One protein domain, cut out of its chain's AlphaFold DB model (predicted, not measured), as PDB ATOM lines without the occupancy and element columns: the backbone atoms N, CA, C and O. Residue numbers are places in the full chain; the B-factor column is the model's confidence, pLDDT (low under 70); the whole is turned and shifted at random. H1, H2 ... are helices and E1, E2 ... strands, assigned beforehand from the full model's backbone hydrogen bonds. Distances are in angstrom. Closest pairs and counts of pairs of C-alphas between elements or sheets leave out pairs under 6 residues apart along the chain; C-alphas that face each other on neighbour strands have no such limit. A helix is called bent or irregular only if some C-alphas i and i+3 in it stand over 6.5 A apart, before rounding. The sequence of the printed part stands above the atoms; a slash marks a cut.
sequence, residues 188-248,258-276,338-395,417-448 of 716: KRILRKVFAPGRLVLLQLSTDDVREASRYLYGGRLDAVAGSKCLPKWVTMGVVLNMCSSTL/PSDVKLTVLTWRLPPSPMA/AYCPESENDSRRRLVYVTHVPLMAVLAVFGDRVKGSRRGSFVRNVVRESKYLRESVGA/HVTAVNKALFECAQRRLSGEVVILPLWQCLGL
ATOM      1  N   LYS A 188     175.408 -61.913  85.680       82.81
ATOM      2  CA  LYS A 188     176.726 -62.260  86.263       82.81
ATOM      3  C   LYS A 188     177.581 -63.132  85.327       82.81
ATOM      4  O   LYS A 188     178.806 -63.042  85.351       82.81
ATOM      5  N   ARG A 189     176.953 -63.960  84.478       85.81
ATOM      6  CA  ARG A 189     177.633 -64.787  83.465       85.81
ATOM      7  C   ARG A 189     178.347 -63.949  82.397       85.81
ATOM      8  O   ARG A 189     179.447 -64.318  82.000       85.81
ATOM      9  N   ILE A 190     177.745 -62.849  81.944       86.19
ATOM     10  CA  ILE A 190     178.333 -61.929  80.959       86.19
ATOM     11  C   ILE A 190     179.460 -61.137  81.624       86.19
ATOM     12  O   ILE A 190     180.586 -61.136  81.129       86.19
ATOM     13  N   LEU A 191     179.206 -60.585  82.813       87.38
ATOM     14  CA  LEU A 191     180.205 -59.825  83.565       87.38
ATOM     15  C   LEU A 191     181.461 -60.649  83.891       87.38
ATOM     16  O   LEU A 191     182.570 -60.168  83.688       87.38
ATOM     17  N   ARG A 192     181.318 -61.923  84.285       87.00
ATOM     18  CA  ARG A 192     182.461 -62.834  84.505       87.00
ATOM     19  C   ARG A 192     183.258 -63.145  83.233       87.00
ATOM     20  O   ARG A 192     184.436 -63.479  83.326       87.00
ATOM     21  N   LYS A 193     182.642 -63.073  82.046       88.06
ATOM     22  CA  LYS A 193     183.346 -63.255  80.762       88.06
ATOM     23  C   LYS A 193     184.136 -62.003  80.373       88.06
ATOM     24  O   LYS A 193     185.278 -62.121  79.909       88.06
ATOM     25  N   VAL A 194     183.530 -60.831  80.566       88.00
ATOM     26  CA  VAL A 194     184.142 -59.525  80.286       88.00
ATOM     27  C   VAL A 194     185.287 -59.277  81.270       88.00
ATOM     28  O   VAL A 194     186.442 -59.227  80.848       88.00
ATOM     29  N   PHE A 195     185.008 -59.302  82.574       90.00
ATOM     30  CA  PHE A 195     185.955 -59.074  83.674       90.00
ATOM     31  C   PHE A 195     186.582 -60.364  84.216       90.00
ATOM     32  O   PHE A 195     186.663 -60.590  85.424       90.00
ATOM     33  N   ALA A 196     187.003 -61.253  83.321       89.44
ATOM     34  CA  ALA A 196     187.704 -62.464  83.732       89.44
ATOM     35  C   ALA A 196     189.101 -62.144  84.306       89.44
ATOM     36  O   ALA A 196     189.721 -61.169  83.878       89.44
ATOM     37  N   PRO A 197     189.652 -62.990  85.195       90.31
ATOM     38  CA  PRO A 197     191.011 -62.818  85.697       90.31
ATOM     39  C   PRO A 197     192.061 -62.718  84.577       90.31
ATOM     40  O   PRO A 197     192.036 -63.472  83.595       90.31
ATOM     41  N   GLY A 198     192.987 -61.773  84.725       88.69
ATOM     42  CA  GLY A 198     194.019 -61.439  83.744       88.69
ATOM     43  C   GLY A 198     193.535 -60.583  82.573       88.69
ATOM     44  O   GLY A 198     194.274 -60.423  81.608       88.69
ATOM     45  N   ARG A 199     192.304 -60.062  82.603       91.69
ATOM     46  CA  ARG A 199     191.813 -59.116  81.591       91.69
ATOM     47  C   ARG A 199     192.465 -57.748  81.783       91.69
ATOM     48  O   ARG A 199     192.482 -57.244  82.902       91.69
ATOM     49  N   LEU A 200     192.935 -57.143  80.696       92.19
ATOM     50  CA  LEU A 200     193.436 -55.769  80.698       92.19
ATOM     51  C   LEU A 200     192.266 -54.781  80.593       92.19
ATOM     52  O   LEU A 200     191.332 -54.981  79.812       92.19
ATOM     53  N   VAL A 201     192.306 -53.721  81.396       92.38
ATOM     54  CA  VAL A 201     191.280 -52.673  81.467       92.38
ATOM     55  C   VAL A 201     191.920 -51.294  81.497       92.38
ATOM     56  O   VAL A 201     193.016 -51.117  82.028       92.38
ATOM     57  N   LEU A 202     191.213 -50.315  80.939       91.25
ATOM     58  CA  LEU A 202     191.567 -48.908  81.038       91.25
ATOM     59  C   LEU A 202     190.820 -48.283  82.211       91.25
ATOM     60  O   LEU A 202     189.591 -48.361  82.266       91.25
ATOM     61  N   LEU A 203     191.553 -47.656  83.124       88.94
ATOM     62  CA  LEU A 203     191.028 -47.116  84.369       88.94
ATOM     63  C   LEU A 203     191.232 -45.602  84.452       88.94
ATOM     64  O   LEU A 203     192.253 -45.087  84.007       88.94
ATOM     65  N   GLN A 204     190.277 -44.914  85.076       86.12
ATOM     66  CA  GLN A 204     190.423 -43.539  85.557       86.12
ATOM     67  C   GLN A 204     190.578 -43.534  87.085       86.12
ATOM     68  O   GLN A 204     189.635 -43.841  87.819       86.12
ATOM     69  N   LEU A 205     191.767 -43.196  87.586       83.50
ATOM     70  CA  LEU A 205     192.103 -43.256  89.016       83.50
ATOM     71  C   LEU A 205     192.786 -41.964  89.472       83.50
ATOM     72  O   LEU A 205     193.577 -41.384  88.732       83.50
ATOM     73  N   SER A 206     192.484 -41.491  90.683       79.06
ATOM     74  CA  SER A 206     193.225 -40.371  91.273       79.06
ATOM     75  C   SER A 206     194.472 -40.885  92.002       79.06
ATOM     76  O   SER A 206     194.520 -42.031  92.459       79.06
ATOM     77  N   THR A 207     195.489 -40.034  92.132       82.12
ATOM     78  CA  THR A 207     196.693 -40.355  92.912       82.12
ATOM     79  C   THR A 207     196.351 -40.671  94.365       82.12
ATOM     80  O   THR A 207     196.919 -41.600  94.939       82.12
ATOM     81  N   ASP A 208     195.400 -39.939  94.947       74.25
ATOM     82  CA  ASP A 208     194.975 -40.124  96.332       74.25
ATOM     83  C   ASP A 208     194.176 -41.424  96.515       74.25
ATOM     84  O   ASP A 208     194.442 -42.158  97.466       74.25
ATOM     85  N   ASP A 209     193.315 -41.787  95.550       71.69
ATOM     86  CA  ASP A 209     192.564 -43.054  95.538       71.69
ATOM     87  C   ASP A 209     193.536 -44.254  95.585       71.69
ATOM     88  O   ASP A 209     193.349 -45.208  96.345       71.69
ATOM     89  N   VAL A 210     194.606 -44.205  94.780       77.38
ATOM     90  CA  VAL A 210     195.626 -45.267  94.717       77.38
ATOM     91  C   VAL A 210     196.540 -45.244  95.943       77.38
ATOM     92  O   VAL A 210     196.913 -46.304  96.449       77.38
ATOM     93  N   ARG A 211     196.889 -44.057  96.455       77.12
ATOM     94  CA  ARG A 211     197.705 -43.905  97.667       77.12
ATOM     95  C   ARG A 211     196.988 -44.489  98.881       77.12
ATOM     96  O   ARG A 211     197.601 -45.270  99.604       77.12
ATOM     97  N   GLU A 212     195.708 -44.187  99.070       67.94
ATOM     98  CA  GLU A 212     194.901 -44.770 100.148       67.94
ATOM     99  C   GLU A 212     194.790 -46.290  99.994       67.94
ATOM    100  O   GLU A 212     195.036 -47.046 100.936       67.94
ATOM    101  N   ALA A 213     194.541 -46.761  98.768       66.38
ATOM    102  CA  ALA A 213     194.534 -48.186  98.467       66.38
ATOM    103  C   ALA A 213     195.890 -48.873  98.732       66.38
ATOM    104  O   ALA A 213     195.931 -50.071  99.018       66.38
ATOM    105  N   SER A 214     197.003 -48.138  98.689       66.94
ATOM    106  CA  SER A 214     198.343 -48.675  98.945       66.94
ATOM    107  C   SER A 214     198.720 -48.778 100.430       66.94
ATOM    108  O   SER A 214     199.628 -49.544 100.747       66.94
ATOM    109  N   ARG A 215     198.011 -48.084 101.343       66.12
ATOM    110  CA  ARG A 215     198.317 -48.056 102.794       66.12
ATOM    111  C   ARG A 215     198.140 -49.404 103.496       66.12
ATOM    112  O   ARG A 215     198.750 -49.642 104.533       66.12
ATOM    113  N   TYR A 216     197.317 -50.290 102.942       63.19
ATOM    114  CA  TYR A 216     197.019 -51.590 103.536       63.19
ATOM    115  C   TYR A 216     197.722 -52.719 102.776       63.19
ATOM    116  O   TYR A 216     197.660 -52.793 101.547       63.19
ATOM    117  N   LEU A 217     198.315 -53.657 103.524       53.75
ATOM    118  CA  LEU A 217     198.957 -54.873 102.996       53.75
ATOM    119  C   LEU A 217     198.016 -55.722 102.118       53.75
ATOM    120  O   LEU A 217     198.466 -56.383 101.190       53.75
ATOM    121  N   TYR A 218     196.705 -55.663 102.377       52.50
ATOM    122  CA  TYR A 218     195.665 -56.377 101.624       52.50
ATOM    123  C   TYR A 218     194.953 -55.510 100.570       52.50
ATOM    124  O   TYR A 218     193.953 -55.941  99.998       52.50
ATOM    125  N   GLY A 219     195.462 -54.303 100.300       53.06
ATOM    126  CA  GLY A 219     194.784 -53.286  99.498       53.06
ATOM    127  C   GLY A 219     193.706 -52.548 100.293       53.06
ATOM    128  O   GLY A 219     192.920 -53.148 101.021       53.06
ATOM    129  N   GLY A 220     193.682 -51.224 100.173       51.91
ATOM    130  CA  GLY A 220     192.627 -50.376 100.717       51.91
ATOM    131  C   GLY A 220     191.415 -50.327  99.794       51.91
ATOM    132  O   GLY A 220     191.478 -50.684  98.610       51.91
ATOM    133  N   ARG A 221     190.289 -49.907 100.365       56.78
ATOM    134  CA  ARG A 221     189.029 -49.718  99.656       56.78
ATOM    135  C   ARG A 221     189.077 -48.399  98.890       56.78
ATOM    136  O   ARG A 221     189.360 -47.366  99.486       56.78
ATOM    137  N   LEU A 222     188.746 -48.428  97.599       58.78
ATOM    138  CA  LEU A 222     188.517 -47.209  96.824       58.78
ATOM    139  C   LEU A 222     187.155 -46.620  97.220       58.78
ATOM    140  O   LEU A 222     186.134 -46.845  96.567       58.78
ATOM    141  N   ASP A 223     187.109 -45.931  98.357       49.84
ATOM    142  CA  ASP A 223     185.996 -45.041  98.648       49.84
ATOM    143  C   ASP A 223     186.238 -43.767  97.846       49.84
ATOM    144  O   ASP A 223     187.220 -43.068  98.059       49.84
ATOM    145  N   ALA A 224     185.378 -43.522  96.855       44.94
ATOM    146  CA  ALA A 224     185.382 -42.284  96.092       44.94
ATOM    147  C   ALA A 224     185.104 -41.128  97.062       44.94
ATOM    148  O   ALA A 224     183.946 -40.804  97.332       44.94
ATOM    149  N   VAL A 225     186.162 -40.565  97.635       41.91
ATOM    150  CA  VAL A 225     186.101 -39.310  98.370       41.91
ATOM    151  C   VAL A 225     185.749 -38.252  97.332       41.91
ATOM    152  O   VAL A 225     186.406 -38.187  96.292       41.91
ATOM    153  N   ALA A 226     184.666 -37.502  97.564       44.28
ATOM    154  CA  ALA A 226     184.416 -36.251  96.852       44.28
ATOM    155  C   ALA A 226     185.680 -35.411  97.017       44.28
ATOM    156  O   ALA A 226     186.023 -35.024  98.125       44.28
ATOM    157  N   GLY A 227     186.482 -35.335  95.958       49.56
ATOM    158  CA  GLY A 227     187.798 -34.732  96.059       49.56
ATOM    159  C   GLY A 227     187.639 -33.229  96.197       49.56
ATOM    160  O   GLY A 227     186.998 -32.611  95.351       49.56
ATOM    161  N   SER A 228     188.301 -32.651  97.194       50.88
ATOM    162  CA  SER A 228     188.553 -31.212  97.314       50.88
ATOM    163  C   SER A 228     189.214 -30.619  96.061       50.88
ATOM    164  O   SER A 228     189.022 -29.458  95.697       50.88
ATOM    165  N   LYS A 229     189.952 -31.468  95.337       58.16
ATOM    166  CA  LYS A 229     190.772 -31.098  94.188       58.16
ATOM    167  C   LYS A 229     190.051 -31.310  92.870       58.16
ATOM    168  O   LYS A 229     189.715 -32.430  92.481       58.16
ATOM    169  N   CYS A 230     189.935 -30.221  92.124       65.69
ATOM    170  CA  CYS A 230     189.388 -30.193  90.779       65.69
ATOM    171  C   CYS A 230     190.428 -30.632  89.730       65.69
ATOM    172  O   CYS A 230     190.763 -29.908  88.798       65.69
ATOM    173  N   LEU A 231     191.000 -31.823  89.915       69.44
ATOM    174  CA  LEU A 231     192.077 -32.339  89.072       69.44
ATOM    175  C   LEU A 231     191.586 -33.497  88.196       69.44
ATOM    176  O   LEU A 231     190.826 -34.349  88.670       69.44
ATOM    177  N   PRO A 232     192.022 -33.569  86.926       73.44
ATOM    178  CA  PRO A 232     191.722 -34.721  86.096       73.44
ATOM    179  C   PRO A 232     192.337 -35.980  86.715       73.44
ATOM    180  O   PRO A 232     193.490 -35.985  87.147       73.44
ATOM    181  N   LYS A 233     191.562 -37.069  86.751       80.06
ATOM    182  CA  LYS A 233     192.085 -38.386  87.131       80.06
ATOM    183  C   LYS A 233     193.115 -38.847  86.101       80.06
ATOM    184  O   LYS A 233     193.034 -38.474  84.938       80.06
ATOM    185  N   TRP A 234     194.051 -39.694  86.510       85.19
ATOM    186  CA  TRP A 234     194.953 -40.353  85.576       85.19
ATOM    187  C   TRP A 234     194.210 -41.417  84.781       85.19
ATOM    188  O   TRP A 234     193.494 -42.242  85.357       85.19
ATOM    189  N   VAL A 235     194.445 -41.445  83.472       88.81
ATOM    190  CA  VAL A 235     194.080 -42.571  82.615       88.81
ATOM    191  C   VAL A 235     195.239 -43.557  82.620       88.81
ATOM    192  O   VAL A 235     196.320 -43.273  82.104       88.81
ATOM    193  N   THR A 236     195.025 -44.721  83.218       91.06
ATOM    194  CA  THR A 236     196.066 -45.733  83.402       91.06
ATOM    195  C   THR A 236     195.556 -47.135  83.090       91.06
ATOM    196  O   THR A 236     194.352 -47.376  82.996       91.06
ATOM    197  N   MET A 237     196.479 -48.072  82.908       92.50
ATOM    198  CA  MET A 237     196.159 -49.467  82.634       92.50
ATOM    199  C   MET A 237     196.019 -50.256  83.940       92.50
ATOM    200  O   MET A 237     196.661 -49.965  84.952       92.50
ATOM    201  N   GLY A 238     195.189 -51.294  83.915       92.25
ATOM    202  CA  GLY A 238     195.078 -52.246  85.011       92.25
ATOM    203  C   GLY A 238     194.779 -53.661  84.533       92.25
ATOM    204  O   GLY A 238     194.273 -53.875  83.432       92.25
ATOM    205  N   VAL A 239     195.073 -54.638  85.387       93.81
ATOM    206  CA  VAL A 239     194.734 -56.052  85.185       93.81
ATOM    207  C   VAL A 239     193.686 -56.470  86.203       93.81
ATOM    208  O   VAL A 239     193.883 -56.333  87.409       93.81
ATOM    209  N   VAL A 240     192.569 -57.017  85.725       92.69
ATOM    210  CA  VAL A 240     191.500 -57.551  86.574       92.69
ATOM    211  C   VAL A 240     191.972 -58.839  87.234       92.69
ATOM    212  O   VAL A 240     192.335 -59.800  86.557       92.69
ATOM    213  N   LEU A 241     191.918 -58.886  88.559       88.81
ATOM    214  CA  LEU A 241     192.220 -60.080  89.344       88.81
ATOM    215  C   LEU A 241     190.942 -60.780  89.793       88.81
ATOM    216  O   LEU A 241     190.833 -61.999  89.688       88.81
ATOM    217  N   ASN A 242     189.958 -60.014  90.266       86.88
ATOM    218  CA  ASN A 242     188.694 -60.562  90.742       86.88
ATOM    219  C   ASN A 242     187.536 -59.578  90.533       86.88
ATOM    220  O   ASN A 242     187.740 -58.367  90.439       86.88
ATOM    221  N   MET A 243     186.314 -60.106  90.508       87.12
ATOM    222  CA  MET A 243     185.069 -59.347  90.469       87.12
ATOM    223  C   MET A 243     184.163 -59.801  91.616       87.12
ATOM    224  O   MET A 243     183.760 -60.963  91.683       87.12
ATOM    225  N   CYS A 244     183.785 -58.860  92.475       77.25
ATOM    226  CA  CYS A 244     182.824 -59.063  93.548       77.25
ATOM    227  C   CYS A 244     181.474 -58.454  93.152       77.25
ATOM    228  O   CYS A 244     181.412 -57.357  92.604       77.25
ATOM    229  N   SER A 245     180.385 -59.161  93.444       69.12
ATOM    230  CA  SER A 245     179.020 -58.652  93.298       69.12
ATOM    231  C   SER A 245     178.274 -58.983  94.582       69.12
ATOM    232  O   SER A 245     177.985 -60.152  94.838       69.12
ATOM    233  N   SER A 246     178.019 -57.971  95.411       55.84
ATOM    234  CA  SER A 246     177.186 -58.122  96.603       55.84
ATOM    235  C   SER A 246     175.719 -57.992  96.203       55.84
ATOM    236  O   SER A 246     175.272 -56.912  95.819       55.84
ATOM    237  N   THR A 247     174.972 -59.086  96.294       44.19
ATOM    238  CA  THR A 247     173.509 -59.060  96.386       44.19
ATOM    239  C   THR A 247     173.191 -59.128  97.871       44.19
ATOM    240  O   THR A 247     173.237 -60.210  98.443       44.19
ATOM    241  N   LEU A 248     172.996 -57.982  98.525       38.44
ATOM    242  CA  LEU A 248     172.428 -57.993  99.871       38.44
ATOM    243  C   LEU A 248     170.934 -58.284  99.724       38.44
ATOM    244  O   LEU A 248     170.223 -57.526  99.063       38.44
ATOM    245  N   PRO A 258     172.102 -49.819  93.277       44.03
ATOM    246  CA  PRO A 258     172.207 -50.799  92.198       44.03
ATOM    247  C   PRO A 258     173.282 -51.838  92.545       44.03
ATOM    248  O   PRO A 258     174.188 -51.550  93.324       44.03
ATOM    249  N   SER A 259     173.156 -53.051  92.008       49.22
ATOM    250  CA  SER A 259     174.097 -54.161  92.183       49.22
ATOM    251  C   SER A 259     175.552 -53.673  92.124       49.22
ATOM    252  O   SER A 259     176.064 -53.377  91.055       49.22
ATOM    253  N   ASP A 260     176.214 -53.559  93.280       65.44
ATOM    254  CA  ASP A 260     177.536 -52.935  93.419       65.44
ATOM    255  C   ASP A 260     178.602 -53.921  92.893       65.44
ATOM    256  O   ASP A 260     179.240 -54.665  93.645       65.44
ATOM    257  N   VAL A 261     178.743 -54.007  91.566       76.94
ATOM    258  CA  VAL A 261     179.815 -54.774  90.921       76.94
ATOM    259  C   VAL A 261     181.116 -54.012  91.125       76.94
ATOM    260  O   VAL A 261     181.272 -52.875  90.677       76.94
ATOM    261  N   LYS A 262     182.054 -54.647  91.821       84.06
ATOM    262  CA  LYS A 262     183.341 -54.060  92.184       84.06
ATOM    263  C   LYS A 262     184.476 -54.946  91.712       84.06
ATOM    264  O   LYS A 262     184.440 -56.166  91.883       84.06
ATOM    265  N   LEU A 263     185.491 -54.321  91.141       87.00
ATOM    266  CA  LEU A 263     186.669 -54.991  90.626       87.00
ATOM    267  C   LEU A 263     187.812 -54.913  91.629       87.00
ATOM    268  O   LEU A 263     187.971 -53.958  92.386       87.00
ATOM    269  N   THR A 264     188.617 -55.959  91.613       88.25
ATOM    270  CA  THR A 264     189.939 -55.988  92.218       88.25
ATOM    271  C   THR A 264     190.937 -55.945  91.080       88.25
ATOM    272  O   THR A 264     190.903 -56.825  90.212       88.25
ATOM    273  N   VAL A 265     191.792 -54.928  91.064       89.62
ATOM    274  CA  VAL A 265     192.713 -54.676  89.954       89.62
ATOM    275  C   VAL A 265     194.142 -54.500  90.453       89.62
ATOM    276  O   VAL A 265     194.375 -53.960  91.535       89.62
ATOM    277  N   LEU A 266     195.096 -54.946  89.642       90.25
ATOM    278  CA  LEU A 266     196.503 -54.583  89.770       90.25
ATOM    279  C   LEU A 266     196.794 -53.443  88.789       90.25
ATOM    280  O   LEU A 266     196.468 -53.559  87.609       90.25
ATOM    281  N   THR A 267     197.363 -52.347  89.272       91.50
ATOM    282  CA  THR A 267     197.722 -51.149  88.492       91.50
ATOM    283  C   THR A 267     199.015 -50.551  89.059       91.50
ATOM    284  O   THR A 267     199.687 -51.209  89.852       91.50
ATOM    285  N   TRP A 268     199.391 -49.334  88.675       90.12
ATOM    286  CA  TRP A 268     200.597 -48.670  89.167       90.12
ATOM    287  C   TRP A 268     200.311 -47.627  90.242       90.12
ATOM    288  O   TRP A 268     199.259 -46.988  90.259       90.12
ATOM    289  N   ARG A 269     201.300 -47.395  91.107       87.88
ATOM    290  CA  ARG A 269     201.382 -46.201  91.942       87.88
ATOM    291  C   ARG A 269     201.497 -44.986  91.030       87.88
ATOM    292  O   ARG A 269     202.471 -44.838  90.294       87.88
ATOM    293  N   LEU A 270     200.499 -44.118  91.115       86.19
ATOM    294  CA  LEU A 270     200.419 -42.922  90.291       86.19
ATOM    295  C   LEU A 270     201.282 -41.799  90.890       86.19
ATOM    296  O   LEU A 270     201.294 -41.633  92.116       86.19
ATOM    297  N   PRO A 271     202.000 -41.021  90.063       84.81
ATOM    298  CA  PRO A 271     202.652 -39.800  90.515       84.81
ATOM    299  C   PRO A 271     201.607 -38.725  90.871       84.81
ATOM    300  O   PRO A 271     200.416 -38.891  90.574       84.81
ATOM    301  N   PRO A 272     202.006 -37.622  91.530       78.81
ATOM    302  CA  PRO A 272     201.151 -36.444  91.663       78.81
ATOM    303  C   PRO A 272     200.613 -36.017  90.295       78.81
ATOM    304  O   PRO A 272     201.322 -36.144  89.301       78.81
ATOM    305  N   SER A 273     199.366 -35.538  90.245       73.81
ATOM    306  CA  SER A 273     198.771 -34.985  89.020       73.81
ATOM    307  C   SER A 273     199.758 -34.026  88.332       73.81
ATOM    308  O   SER A 273     200.336 -33.182  89.019       73.81
ATOM    309  N   PRO A 274     199.934 -34.107  87.000       70.38
ATOM    310  CA  PRO A 274     200.815 -33.195  86.276       70.38
ATOM    311  C   PRO A 274     200.212 -31.787  86.214       70.38
ATOM    312  O   PRO A 274     200.907 -30.812  85.947       70.38
ATOM    313  N   MET A 275     198.908 -31.676  86.483       71.06
ATOM    314  CA  MET A 275     198.224 -30.411  86.684       71.06
ATOM    315  C   MET A 275     198.380 -29.982  88.137       71.06
ATOM    316  O   MET A 275     197.963 -30.713  89.042       71.06
ATOM    317  N   ALA A 276     198.943 -28.790  88.337       62.47
ATOM    318  CA  ALA A 276     198.989 -28.148  89.639       62.47
ATOM    319  C   ALA A 276     197.567 -27.875  90.138       62.47
ATOM    320  O   ALA A 276     196.701 -27.419  89.385       62.47
ATOM    321  N   ALA A 338     197.481 -39.302  80.561       87.50
ATOM    322  CA  ALA A 338     197.778 -40.724  80.442       87.50
ATOM    323  C   ALA A 338     199.050 -41.061  81.233       87.50
ATOM    324  O   ALA A 338     200.049 -40.356  81.112       87.50
ATOM    325  N   TYR A 339     199.026 -42.139  82.020       89.25
ATOM    326  CA  TYR A 339     200.200 -42.614  82.758       89.25
ATOM    327  C   TYR A 339     200.699 -43.964  82.240       89.25
ATOM    328  O   TYR A 339     199.934 -44.935  82.201       89.25
ATOM    329  N   CYS A 340     201.996 -44.027  81.935       88.38
ATOM    330  CA  CYS A 340     202.759 -45.248  81.695       88.38
ATOM    331  C   CYS A 340     204.127 -45.122  82.395       88.38
ATOM    332  O   CYS A 340     204.720 -44.045  82.325       88.38
ATOM    333  N   PRO A 341     204.624 -46.177  83.068       89.69
ATOM    334  CA  PRO A 341     205.997 -46.234  83.573       89.69
ATOM    335  C   PRO A 341     207.037 -46.041  82.462       89.69
ATOM    336  O   PRO A 341     206.758 -46.330  81.297       89.69
ATOM    337  N   GLU A 342     208.241 -45.599  82.830       88.12
ATOM    338  CA  GLU A 342     209.322 -45.307  81.870       88.12
ATOM    339  C   GLU A 342     209.999 -46.580  81.341       88.12
ATOM    340  O   GLU A 342     210.407 -46.645  80.183       88.12
ATOM    341  N   SER A 343     210.084 -47.620  82.174       91.25
ATOM    342  CA  SER A 343     210.680 -48.914  81.831       91.25
ATOM    343  C   SER A 343     209.891 -50.077  82.434       91.25
ATOM    344  O   SER A 343     209.104 -49.904  83.369       91.25
ATOM    345  N   GLU A 344     210.122 -51.294  81.937       87.62
ATOM    346  CA  GLU A 344     209.494 -52.507  82.483       87.62
ATOM    347  C   GLU A 344     209.885 -52.744  83.957       87.62
ATOM    348  O   GLU A 344     209.059 -53.184  84.767       87.62
ATOM    349  N   ASN A 345     211.117 -52.380  84.329       85.44
ATOM    350  CA  ASN A 345     211.605 -52.450  85.706       85.44
ATOM    351  C   ASN A 345     210.930 -51.406  86.610       85.44
ATOM    352  O   ASN A 345     210.512 -51.743  87.721       85.44
ATOM    353  N   ASP A 346     210.746 -50.170  86.132       84.69
ATOM    354  CA  ASP A 346     209.973 -49.141  86.849       84.69
ATOM    355  C   ASP A 346     208.503 -49.568  87.019       84.69
ATOM    356  O   ASP A 346     207.936 -49.470  88.112       84.69
ATOM    357  N   SER A 347     207.913 -50.167  85.978       87.50
ATOM    358  CA  SER A 347     206.573 -50.759  86.031       87.50
ATOM    359  C   SER A 347     206.452 -51.775  87.167       87.50
ATOM    360  O   SER A 347     205.505 -51.692  87.954       87.50
ATOM    361  N   ARG A 348     207.432 -52.681  87.309       86.19
ATOM    362  CA  ARG A 348     207.440 -53.722  88.352       86.19
ATOM    363  C   ARG A 348     207.496 -53.120  89.755       86.19
ATOM    364  O   ARG A 348     206.738 -53.549  90.626       86.19
ATOM    365  N   ARG A 349     208.351 -52.114  89.974       83.62
ATOM    366  CA  ARG A 349     208.518 -51.433  91.276       83.62
ATOM    367  C   ARG A 349     207.264 -50.673  91.711       83.62
ATOM    368  O   ARG A 349     206.997 -50.545  92.903       83.62
ATOM    369  N   ARG A 350     206.471 -50.186  90.754       85.88
ATOM    370  CA  ARG A 350     205.270 -49.380  91.014       85.88
ATOM    371  C   ARG A 350     203.985 -50.190  91.149       85.88
ATOM    372  O   ARG A 350     202.939 -49.577  91.335       85.88
ATOM    373  N   LEU A 351     204.003 -51.519  91.055       87.31
ATOM    374  CA  LEU A 351     202.773 -52.317  91.103       87.31
ATOM    375  C   LEU A 351     202.027 -52.170  92.441       87.31
ATOM    376  O   LEU A 351     202.536 -52.467  93.521       87.31
ATOM    377  N   VAL A 352     200.762 -51.762  92.352       84.69
ATOM    378  CA  VAL A 352     199.838 -51.607  93.473       84.69
ATOM    379  C   VAL A 352     198.548 -52.366  93.187       84.69
ATOM    380  O   VAL A 352     197.999 -52.392  92.090       84.69
ATOM    381  N   TYR A 353     198.057 -52.996  94.239       82.94
ATOM    382  CA  TYR A 353     196.823 -53.760  94.283       82.94
ATOM    383  C   TYR A 353     195.730 -52.876  94.879       82.94
ATOM    384  O   TYR A 353     195.884 -52.393  96.004       82.94
ATOM    385  N   VAL A 354     194.653 -52.669  94.118       82.19
ATOM    386  CA  VAL A 354     193.528 -51.796  94.467       82.19
ATOM    387  C   VAL A 354     192.252 -52.630  94.527       82.19
ATOM    388  O   VAL A 354     191.875 -53.305  93.563       82.19
ATOM    389  N   THR A 355     191.573 -52.584  95.673       80.62
ATOM    390  CA  THR A 355     190.306 -53.295  95.876       80.62
ATOM    391  C   THR A 355     189.116 -52.362  95.713       80.62
ATOM    392  O   THR A 355     189.216 -51.148  95.887       80.62
ATOM    393  N   HIS A 356     187.955 -52.948  95.421       75.44
ATOM    394  CA  HIS A 356     186.682 -52.235  95.350       75.44
ATOM    395  C   HIS A 356     186.585 -51.147  94.262       75.44
ATOM    396  O   HIS A 356     185.810 -50.205  94.408       75.44
ATOM    397  N   VAL A 357     187.299 -51.303  93.143       82.31
ATOM    398  CA  VAL A 357     187.222 -50.380  92.001       82.31
ATOM    399  C   VAL A 357     185.822 -50.447  91.370       82.31
ATOM    400  O   VAL A 357     185.413 -51.525  90.928       82.31
ATOM    401  N   PRO A 358     185.055 -49.342  91.333       81.12
ATOM    402  CA  PRO A 358     183.713 -49.342  90.759       81.12
ATOM    403  C   PRO A 358     183.772 -49.442  89.232       81.12
ATOM    404  O   PRO A 358     184.725 -48.964  88.617       81.12
ATOM    405  N   LEU A 359     182.721 -49.979  88.598       83.44
ATOM    406  CA  LEU A 359     182.628 -50.012  87.127       83.44
ATOM    407  C   LEU A 359     182.720 -48.620  86.492       83.44
ATOM    408  O   LEU A 359     183.226 -48.488  85.387       83.44
ATOM    409  N   MET A 360     182.322 -47.584  87.230       80.25
ATOM    410  CA  MET A 360     182.506 -46.188  86.839       80.25
ATOM    411  C   MET A 360     183.953 -45.789  86.557       80.25
ATOM    412  O   MET A 360     184.202 -44.899  85.751       80.25
ATOM    413  N   ALA A 361     184.916 -46.428  87.217       82.44
ATOM    414  CA  ALA A 361     186.325 -46.159  86.980       82.44
ATOM    415  C   ALA A 361     186.852 -46.852  85.712       82.44
ATOM    416  O   ALA A 361     187.974 -46.570  85.310       82.44
ATOM    417  N   VAL A 362     186.080 -47.745  85.082       87.38
ATOM    418  CA  VAL A 362     186.496 -48.506  83.899       87.38
ATOM    419  C   VAL A 362     186.036 -47.791  82.634       87.38
ATOM    420  O   VAL A 362     184.848 -47.739  82.332       87.38
ATOM    421  N   LEU A 363     186.991 -47.286  81.861       85.75
ATOM    422  CA  LEU A 363     186.728 -46.610  80.591       85.75
ATOM    423  C   LEU A 363     186.603 -47.603  79.427       85.75
ATOM    424  O   LEU A 363     185.765 -47.436  78.541       85.75
ATOM    425  N   ALA A 364     187.436 -48.646  79.424       88.31
ATOM    426  CA  ALA A 364     187.521 -49.598  78.320       88.31
ATOM    427  C   ALA A 364     187.996 -50.977  78.790       88.31
ATOM    428  O   ALA A 364     188.682 -51.097  79.808       88.31
ATOM    429  N   VAL A 365     187.665 -52.015  78.020       89.31
ATOM    430  CA  VAL A 365     188.115 -53.392  78.264       89.31
ATOM    431  C   VAL A 365     188.821 -53.909  77.018       89.31
ATOM    432  O   VAL A 365     188.298 -53.808  75.913       89.31
ATOM    433  N   PHE A 366     190.007 -54.484  77.194       88.00
ATOM    434  CA  PHE A 366     190.809 -54.981  76.079       88.00
ATOM    435  C   PHE A 366     190.510 -56.455  75.785       88.00
ATOM    436  O   PHE A 366     190.215 -57.245  76.684       88.00
ATOM    437  N   GLY A 367     190.599 -56.848  74.512       79.38
ATOM    438  CA  GLY A 367     190.394 -58.240  74.089       79.38
ATOM    439  C   GLY A 367     191.440 -59.203  74.664       79.38
ATOM    440  O   GLY A 367     191.105 -60.342  75.015       79.38
ATOM    441  N   ASP A 368     192.668 -58.716  74.841       80.12
ATOM    442  CA  ASP A 368     193.820 -59.475  75.324       80.12
ATOM    443  C   ASP A 368     193.656 -59.936  76.787       80.12
ATOM    444  O   ASP A 368     192.999 -59.297  77.621       80.12
ATOM    445  N   ARG A 369     194.260 -61.084  77.113       84.81
ATOM    446  CA  ARG A 369     194.411 -61.576  78.492       84.81
ATOM    447  C   ARG A 369     195.862 -61.930  78.763       84.81
ATOM    448  O   ARG A 369     196.533 -62.483  77.894       84.81
ATOM    449  N   VAL A 370     196.296 -61.700  79.998       87.56
ATOM    450  CA  VAL A 370     197.613 -62.125  80.478       87.56
ATOM    451  C   VAL A 370     197.777 -63.638  80.293       87.56
ATOM    452  O   VAL A 370     196.886 -64.432  80.621       87.56
ATOM    453  N   LYS A 371     198.933 -64.053  79.766       79.81
ATOM    454  CA  LYS A 371     199.273 -65.469  79.580       79.81
ATOM    455  C   LYS A 371     199.214 -66.201  80.930       79.81
ATOM    456  O   LYS A 371     199.654 -65.690  81.950       79.81
ATOM    457  N   GLY A 372     198.621 -67.396  80.953       74.69
ATOM    458  CA  GLY A 372     198.466 -68.190  82.183       74.69
ATOM    459  C   GLY A 372     197.272 -67.814  83.075       74.69
ATOM    460  O   GLY A 372     196.970 -68.561  84.006       74.69
ATOM    461  N   SER A 373     196.512 -66.755  82.757       80.06
ATOM    462  CA  SER A 373     195.404 -66.291  83.611       80.06
ATOM    463  C   SER A 373     194.184 -67.218  83.681       80.06
ATOM    464  O   SER A 373     193.324 -67.061  84.545       80.06
ATOM    465  N   ARG A 374     194.093 -68.210  82.782       76.31
ATOM    466  CA  ARG A 374     193.013 -69.214  82.764       76.31
ATOM    467  C   ARG A 374     193.148 -70.270  83.872       76.31
ATOM    468  O   ARG A 374     192.206 -71.027  84.088       76.31
ATOM    469  N   ARG A 375     194.296 -70.344  84.556       73.81
ATOM    470  CA  ARG A 375     194.535 -71.289  85.658       73.81
ATOM    471  C   ARG A 375     193.863 -70.788  86.940       73.81
ATOM    472  O   ARG A 375     194.041 -69.636  87.317       73.81
ATOM    473  N   GLY A 376     193.149 -71.661  87.656       70.94
ATOM    474  CA  GLY A 376     192.445 -71.291  88.898       70.94
ATOM    475  C   GLY A 376     193.357 -70.786  90.028       70.94
ATOM    476  O   GLY A 376     192.912 -70.034  90.889       70.94
ATOM    477  N   SER A 377     194.644 -71.146  90.004       80.44
ATOM    478  CA  SER A 377     195.662 -70.678  90.954       80.44
ATOM    479  C   SER A 377     196.214 -69.280  90.649       80.44
ATOM    480  O   SER A 377     196.835 -68.685  91.526       80.44
ATOM    481  N   PHE A 378     195.971 -68.732  89.450       84.31
ATOM    482  CA  PHE A 378     196.584 -67.487  88.973       84.31
ATOM    483  C   PHE A 378     196.392 -66.321  89.948       84.31
ATOM    484  O   PHE A 378     197.364 -65.711  90.376       84.31
ATOM    485  N   VAL A 379     195.150 -66.050  90.360       82.62
ATOM    486  CA  VAL A 379     194.831 -64.920  91.249       82.62
ATOM    487  C   VAL A 379     195.524 -65.066  92.602       82.62
ATOM    488  O   VAL A 379     196.099 -64.107  93.107       82.62
ATOM    489  N   ARG A 380     195.509 -66.274  93.176       82.56
ATOM    490  CA  ARG A 380     196.144 -66.557  94.471       82.56
ATOM    491  C   ARG A 380     197.656 -66.347  94.402       82.56
ATOM    492  O   ARG A 380     198.217 -65.749  95.316       82.56
ATOM    493  N   ASN A 381     198.286 -66.807  93.324       84.12
ATOM    494  CA  ASN A 381     199.723 -66.672  93.114       84.12
ATOM    495  C   ASN A 381     200.112 -65.207  92.898       84.12
ATOM    496  O   ASN A 381     200.971 -64.716  93.615       84.12
ATOM    497  N   VAL A 382     199.415 -64.474  92.022       83.56
ATOM    498  CA  VAL A 382     199.678 -63.040  91.786       83.56
ATOM    499  C   VAL A 382     199.521 -62.225  93.071       83.56
ATOM    500  O   VAL A 382     200.369 -61.392  93.369       83.56
ATOM    501  N   VAL A 383     198.479 -62.482  93.872       81.19
ATOM    502  CA  VAL A 383     198.289 -61.787  95.157       81.19
ATOM    503  C   VAL A 383     199.434 -62.102  96.126       81.19
ATOM    504  O   VAL A 383     200.010 -61.176  96.693       81.19
ATOM    505  N   ARG A 384     199.812 -63.378  96.281       81.12
ATOM    506  CA  ARG A 384     200.914 -63.799  97.163       81.12
ATOM    507  C   ARG A 384     202.257 -63.196  96.736       81.12
ATOM    508  O   ARG A 384     202.955 -62.632  97.569       81.12
ATOM    509  N   GLU A 385     202.590 -63.292  95.453       83.62
ATOM    510  CA  GLU A 385     203.836 -62.769  94.880       83.62
ATOM    511  C   GLU A 385     203.891 -61.231  94.960       83.62
ATOM    512  O   GLU A 385     204.922 -60.664  95.311       83.62
ATOM    513  N   SER A 386     202.769 -60.538  94.725       76.69
ATOM    514  CA  SER A 386     202.698 -59.073  94.863       76.69
ATOM    515  C   SER A 386     202.880 -58.594  96.307       76.69
ATOM    516  O   SER A 386     203.418 -57.510  96.535       76.69
ATOM    517  N   LYS A 387     202.457 -59.405  97.288       73.19
ATOM    518  CA  LYS A 387     202.660 -59.132  98.714       73.19
ATOM    519  C   LYS A 387     204.139 -59.235  99.078       73.19
ATOM    520  O   LYS A 387     204.666 -58.309  99.683       73.19
ATOM    521  N   TYR A 388     204.790 -60.315  98.650       76.38
ATOM    522  CA  TYR A 388     206.219 -60.528  98.870       76.38
ATOM    523  C   TYR A 388     207.062 -59.376  98.298       76.38
ATOM    524  O   TYR A 388     207.894 -58.805  98.999       76.38
ATOM    525  N   LEU A 389     206.750 -58.932  97.073       72.50
ATOM    526  CA  LEU A 389     207.398 -57.765  96.465       72.50
ATOM    527  C   LEU A 389     207.246 -56.493  97.313       72.50
ATOM    528  O   LEU A 389     208.216 -55.764  97.489       72.50
ATOM    529  N   ARG A 390     206.073 -56.220  97.894       69.69
ATOM    530  CA  ARG A 390     205.910 -55.039  98.760       69.69
ATOM    531  C   ARG A 390     206.643 -55.146 100.088       69.69
ATOM    532  O   ARG A 390     207.132 -54.130 100.567       69.69
ATOM    533  N   GLU A 391     206.685 -56.330 100.690       71.50
ATOM    534  CA  GLU A 391     207.408 -56.551 101.946       71.50
ATOM    535  C   GLU A 391     208.915 -56.339 101.741       71.50
ATOM    536  O   GLU A 391     209.539 -55.649 102.543       71.50
ATOM    537  N   SER A 392     209.463 -56.798 100.608       65.25
ATOM    538  CA  SER A 392     210.868 -56.558 100.240       65.25
ATOM    539  C   SER A 392     211.192 -55.075  99.978       65.25
ATOM    540  O   SER A 392     212.187 -54.571 100.484       65.25
ATOM    541  N   VAL A 393     210.317 -54.339  99.278       61.16
ATOM    542  CA  VAL A 393     210.503 -52.899  98.988       61.16
ATOM    543  C   VAL A 393     210.264 -52.017 100.227       61.16
ATOM    544  O   VAL A 393     210.850 -50.943 100.360       61.16
ATOM    545  N   GLY A 394     209.400 -52.447 101.151       53.28
ATOM    546  CA  GLY A 394     209.135 -51.744 102.411       53.28
ATOM    547  C   GLY A 394     210.279 -51.848 103.422       53.28
ATOM    548  O   GLY A 394     210.497 -50.900 104.171       53.28
ATOM    549  N   ALA A 395     211.031 -52.954 103.415       40.69
ATOM    550  CA  ALA A 395     212.227 -53.121 104.242       40.69
ATOM    551  C   ALA A 395     213.352 -52.149 103.837       40.69
ATOM    552  O   ALA A 395     214.022 -51.602 104.703       40.69
ATOM    553  N   HIS A 417     204.329 -65.231  87.806       83.06
ATOM    554  CA  HIS A 417     202.972 -64.737  87.598       83.06
ATOM    555  C   HIS A 417     202.934 -63.210  87.636       83.06
ATOM    556  O   HIS A 417     202.318 -62.608  86.757       83.06
ATOM    557  N   VAL A 418     203.607 -62.569  88.599       84.12
ATOM    558  CA  VAL A 418     203.711 -61.099  88.631       84.12
ATOM    559  C   VAL A 418     204.541 -60.576  87.463       84.12
ATOM    560  O   VAL A 418     204.150 -59.580  86.864       84.12
ATOM    561  N   THR A 419     205.610 -61.270  87.069       85.25
ATOM    562  CA  THR A 419     206.435 -60.886  85.910       85.25
ATOM    563  C   THR A 419     205.630 -60.948  84.609       85.25
ATOM    564  O   THR A 419     205.609 -59.984  83.848       85.25
ATOM    565  N   ALA A 420     204.855 -62.019  84.395       85.25
ATOM    566  CA  ALA A 420     203.963 -62.124  83.239       85.25
ATOM    567  C   ALA A 420     202.861 -61.046  83.231       85.25
ATOM    568  O   ALA A 420     202.508 -60.535  82.167       85.25
ATOM    569  N   VAL A 421     202.314 -60.696  84.403       87.94
ATOM    570  CA  VAL A 421     201.328 -59.612  84.549       87.94
ATOM    571  C   VAL A 421     201.957 -58.249  84.266       87.94
ATOM    572  O   VAL A 421     201.365 -57.472  83.521       87.94
ATOM    573  N   ASN A 422     203.141 -57.971  84.818       90.56
ATOM    574  CA  ASN A 422     203.881 -56.726  84.622       90.56
ATOM    575  C   ASN A 422     204.186 -56.494  83.142       90.56
ATOM    576  O   ASN A 422     203.825 -55.454  82.601       90.56
ATOM    577  N   LYS A 423     204.764 -57.505  82.484       90.19
ATOM    578  CA  LYS A 423     205.102 -57.463  81.063       90.19
ATOM    579  C   LYS A 423     203.876 -57.197  80.196       90.19
ATOM    580  O   LYS A 423     203.863 -56.263  79.404       90.19
ATOM    581  N   ALA A 424     202.796 -57.953  80.408       88.88
ATOM    582  CA  ALA A 424     201.557 -57.774  79.653       88.88
ATOM    583  C   ALA A 424     200.897 -56.402  79.888       88.88
ATOM    584  O   ALA A 424     200.320 -55.830  78.964       88.88
ATOM    585  N   LEU A 425     200.960 -55.879  81.117       91.12
ATOM    586  CA  LEU A 425     200.442 -54.557  81.467       91.12
ATOM    587  C   LEU A 425     201.265 -53.444  80.792       91.12
ATOM    588  O   LEU A 425     200.678 -52.545  80.187       91.12
ATOM    589  N   PHE A 426     202.596 -53.536  80.849       91.44
ATOM    590  CA  PHE A 426     203.532 -52.573  80.268       91.44
ATOM    591  C   PHE A 426     203.478 -52.559  78.732       91.44
ATOM    592  O   PHE A 426     203.236 -51.509  78.141       91.44
ATOM    593  N   GLU A 427     203.570 -53.722  78.078       89.88
ATOM    594  CA  GLU A 427     203.458 -53.847  76.614       89.88
ATOM    595  C   GLU A 427     202.112 -53.314  76.099       89.88
ATOM    596  O   GLU A 427     202.036 -52.666  75.055       89.88
ATOM    597  N   CYS A 428     201.015 -53.578  76.820       87.94
ATOM    598  CA  CYS A 428     199.702 -53.070  76.429       87.94
ATOM    599  C   CYS A 428     199.602 -51.545  76.582       87.94
ATOM    600  O   CYS A 428     198.994 -50.887  75.736       87.94
ATOM    601  N   ALA A 429     200.223 -50.968  77.613       87.94
ATOM    602  CA  ALA A 429     200.292 -49.521  77.774       87.94
ATOM    603  C   ALA A 429     201.134 -48.851  76.678       87.94
ATOM    604  O   ALA A 429     200.695 -47.846  76.121       87.94
ATOM    605  N   GLN A 430     202.277 -49.434  76.303       88.38
ATOM    606  CA  GLN A 430     203.105 -48.931  75.202       88.38
ATOM    607  C   GLN A 430     202.364 -48.977  73.859       88.38
ATOM    608  O   GLN A 430     202.291 -47.959  73.173       88.38
ATOM    609  N   ARG A 431     201.719 -50.107  73.526       85.19
ATOM    610  CA  ARG A 431     200.905 -50.234  72.300       85.19
ATOM    611  C   ARG A 431     199.725 -49.255  72.264       85.19
ATOM    612  O   ARG A 431     199.303 -48.797  71.206       85.19
ATOM    613  N   ARG A 432     199.150 -48.928  73.426       84.62
ATOM    614  CA  ARG A 432     198.107 -47.897  73.531       84.62
ATOM    615  C   ARG A 432     198.672 -46.516  73.200       84.62
ATOM    616  O   ARG A 432     198.011 -45.766  72.489       84.62
ATOM    617  N   LEU A 433     199.846 -46.172  73.730       82.56
ATOM    618  CA  LEU A 433     200.489 -44.881  73.471       82.56
ATOM    619  C   LEU A 433     200.921 -44.735  72.004       82.56
ATOM    620  O   LEU A 433     200.835 -43.633  71.472       82.56
ATOM    621  N   SER A 434     201.297 -45.830  71.334       81.62
ATOM    622  CA  SER A 434     201.579 -45.844  69.890       81.62
ATOM    623  C   SER A 434     200.325 -45.812  69.002       81.62
ATOM    624  O   SER A 434     200.448 -45.711  67.784       81.62
ATOM    625  N   GLY A 435     199.117 -45.882  69.579       76.69
ATOM    626  CA  GLY A 435     197.847 -45.863  68.839       76.69
ATOM    627  C   GLY A 435     197.482 -47.184  68.149       76.69
ATOM    628  O   GLY A 435     196.528 -47.231  67.377       76.69
ATOM    629  N   GLU A 436     198.204 -48.267  68.435       72.50
ATOM    630  CA  GLU A 436     198.124 -49.553  67.725       72.50
ATOM    631  C   GLU A 436     196.984 -50.468  68.229       72.50
ATOM    632  O   GLU A 436     196.719 -51.531  67.667       72.50
ATOM    633  N   VAL A 437     196.286 -50.083  69.303       73.69
ATOM    634  CA  VAL A 437     195.301 -50.943  69.983       73.69
ATOM    635  C   VAL A 437     193.873 -50.462  69.771       73.69
ATOM    636  O   VAL A 437     193.526 -49.323  70.080       73.69
ATOM    637  N   VAL A 438     193.000 -51.386  69.363       73.06
ATOM    638  CA  VAL A 438     191.550 -51.164  69.337       73.06
ATOM    639  C   VAL A 438     191.020 -51.076  70.770       73.06
ATOM    640  O   VAL A 438     190.980 -52.063  71.507       73.06
ATOM    641  N   ILE A 439     190.599 -49.877  71.167       78.06
ATOM    642  CA  ILE A 439     189.978 -49.614  72.466       78.06
ATOM    643  C   ILE A 439     188.469 -49.789  72.308       78.06
ATOM    644  O   ILE A 439     187.817 -48.980  71.652       78.06
ATOM    645  N   LEU A 440     187.908 -50.828  72.929       77.62
ATOM    646  CA  LEU A 440     186.459 -51.010  72.992       77.62
ATOM    647  C   LEU A 440     185.920 -50.384  74.286       77.62
ATOM    648  O   LEU A 440     186.299 -50.826  75.380       77.62
ATOM    649  N   PRO A 441     185.042 -49.366  74.195       81.94
ATOM    650  CA  PRO A 441     184.365 -48.818  75.359       81.94
ATOM    651  C   PRO A 441     183.606 -49.906  76.119       81.94
ATOM    652  O   PRO A 441     183.071 -50.847  75.526       81.94
ATOM    653  N   LEU A 442     183.512 -49.750  77.440       82.94
ATOM    654  CA  LEU A 442     182.880 -50.741  78.315       82.94
ATOM    655  C   LEU A 442     181.466 -51.145  77.851       82.94
ATOM    656  O   LEU A 442     181.119 -52.328  77.871       82.94
ATOM    657  N   TRP A 443     180.661 -50.173  77.423       81.62
ATOM    658  CA  TRP A 443     179.286 -50.400  76.982       81.62
ATOM    659  C   TRP A 443     179.210 -51.283  75.728       81.62
ATOM    660  O   TRP A 443     178.342 -52.154  75.656       81.62
ATOM    661  N   GLN A 444     180.160 -51.147  74.796       83.06
ATOM    662  CA  GLN A 444     180.200 -51.930  73.560       83.06
ATOM    663  C   GLN A 444     180.542 -53.397  73.850       83.06
ATOM    664  O   GLN A 444     179.931 -54.298  73.283       83.06
ATOM    665  N   CYS A 445     181.456 -53.657  74.795       82.00
ATOM    666  CA  CYS A 445     181.775 -55.019  75.246       82.00
ATOM    667  C   CYS A 445     180.603 -55.725  75.942       82.00
ATOM    668  O   CYS A 445     180.566 -56.956  75.994       82.00
ATOM    669  N   LEU A 446     179.679 -54.954  76.517       83.56
ATOM    670  CA  LEU A 446     178.502 -55.456  77.222       83.56
ATOM    671  C   LEU A 446     177.242 -55.477  76.349       83.56
ATOM    672  O   LEU A 446     176.224 -55.993  76.803       83.56
ATOM    673  N   GLY A 447     177.305 -54.948  75.123       81.50
ATOM    674  CA  GLY A 447     176.152 -54.843  74.228       81.50
ATOM    675  C   GLY A 447     175.062 -53.905  74.751       81.50
ATOM    676  O   GLY A 447     173.889 -54.134  74.476       81.50
ATOM    677  N   LEU A 448     175.425 -52.885  75.537       83.81
ATOM    678  CA  LEU A 448     174.463 -51.895  76.023       83.81
ATOM    679  C   LEU A 448     174.016 -51.004  74.857       83.81
ATOM    680  O   LEU A 448     174.852 -50.420  74.168       83.81
TER     681      LEU A 448
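Overview. This is residues 188 to 248, 258 to 276, 338 to 395 and 417 to 448 of the 716 residues of the protein "DSHCT domain-containing protein" of Mesocestoides corti (UniProt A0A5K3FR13). One strongly twisted antiparallel sheet of five strands, with the long E2 sharply bent in it, forms the core, and the two long helices H4 and H5 pack on one face of it, about perpendicular to each other. H2 packs across the edge strand E4, H3 packs on H5, and the short helices H1 and H6 touch each other beside the strands. The printed part has 170 residues with six named helices and five named strands, in the order H1 E1 H2 E2 E3 H3 E4 E5 H4 H5 H6; the sheet runs E4 - E3 - E2 - E1 - E5, and the class is mixed, helices and strands. The whole is compact, with a radius of gyration of the C-alphas of 15.2 A, and rounded, with spans of 42 by 40 by 38 A.

Along the chain. H1, residues 188 to 194, begins with C-alpha 188 at (176.726, -62.260, 86.263). E1 is residues 199 to 205, 17.5 A from first to last C-alpha, and H2 is residues 207 to 214. E2, residues 234 to 246, is the longest strand, 27.4 A, and bends by 89 degrees at residue 237, where C-alpha 237 stands at (196.159, -49.467, 82.634). E3, residues 260 to 268, measures 23.8 A. H3 is residues 344 to 349. E4, residues 351 to 358, measures 19.3 A and bends by 67 degrees at residue 355; E5, residues 362 to 369, measures 16.2 A and bends by 58 degrees at residue 366. H4, residues 378 to 395, measures 26.2 A, and H5, residues 417 to 433, measures 24.5 A. H6, residues 442 to 446, ends with C-alpha 446 at (178.502, -55.456, 77.222).

Arrangement. In the sheet E4 and E5 are the edge strands. Between E4 and E3, N 352 and O 267 are 2.8 A apart, within hydrogen-bond range, as are N 264 of E3 and O 242 of E2 at 2.8 A, N 203 of E1 and O 236 of E2 at 2.8 A, and N 363 of E5 and O 202 of E1 at 2.8 A. H4 and H5 on one face of the sheet make two layers, helices on one side of the strands. H5 is over E2 and E1 at a height of 7.6 A over the sheet; its closest C-alphas to E2 are those of Ala 429 and Met 237, 6.4 A apart. H4 is over E4 at a height of 8.8 A, slantwise to the strands at 37 degrees on the local plane. H4 touches H5 with residues 378 to 386 alone, and H5 touches H4 with residues 417 to 418 alone, the closest C-alphas being those of Val 382 and Val 418, 5.5 A apart; their lines are about perpendicular at 90 degrees. H3 only grazes the sheet and touches H5, with Arg 348 and Asn 422 closest at 6.0 A between C-alphas, at a steep tilt of 56 degrees, opposite ways. H2 is only just over E4, with 3 of its C-alphas on that strand, and runs across it at 77 degrees on the local plane; the C-alphas of Ala 213 and Val 354 are closest, 5.5 A apart. H1 is on the sheet, over none of its strands, and touches H6, the closest C-alphas being those of Val 194 and Cys 445, 7.2 A apart. H6 stands only just at the sheet's level, at a height of 3.6 A. In H1, H2, H3, H4, H5 and H6 every O i to N i+4 pair is within hydrogen-bond range.

Size, cuts and confidence. The two C-alphas farthest apart are those of Ala 395 and Leu 448, 47.2 A. The printed part has three cuts: the C-alphas are 10.5 A apart from 248 to 258, 15.6 A from 276 to 338, and 22.3 A from 395 to 417. Of the links that are printed whole, H2 to E2 is long, residues 215 to 233. The mean pLDDT of the printed part is 78.5, and 33 residues are under 70, among them residues 212 to 231.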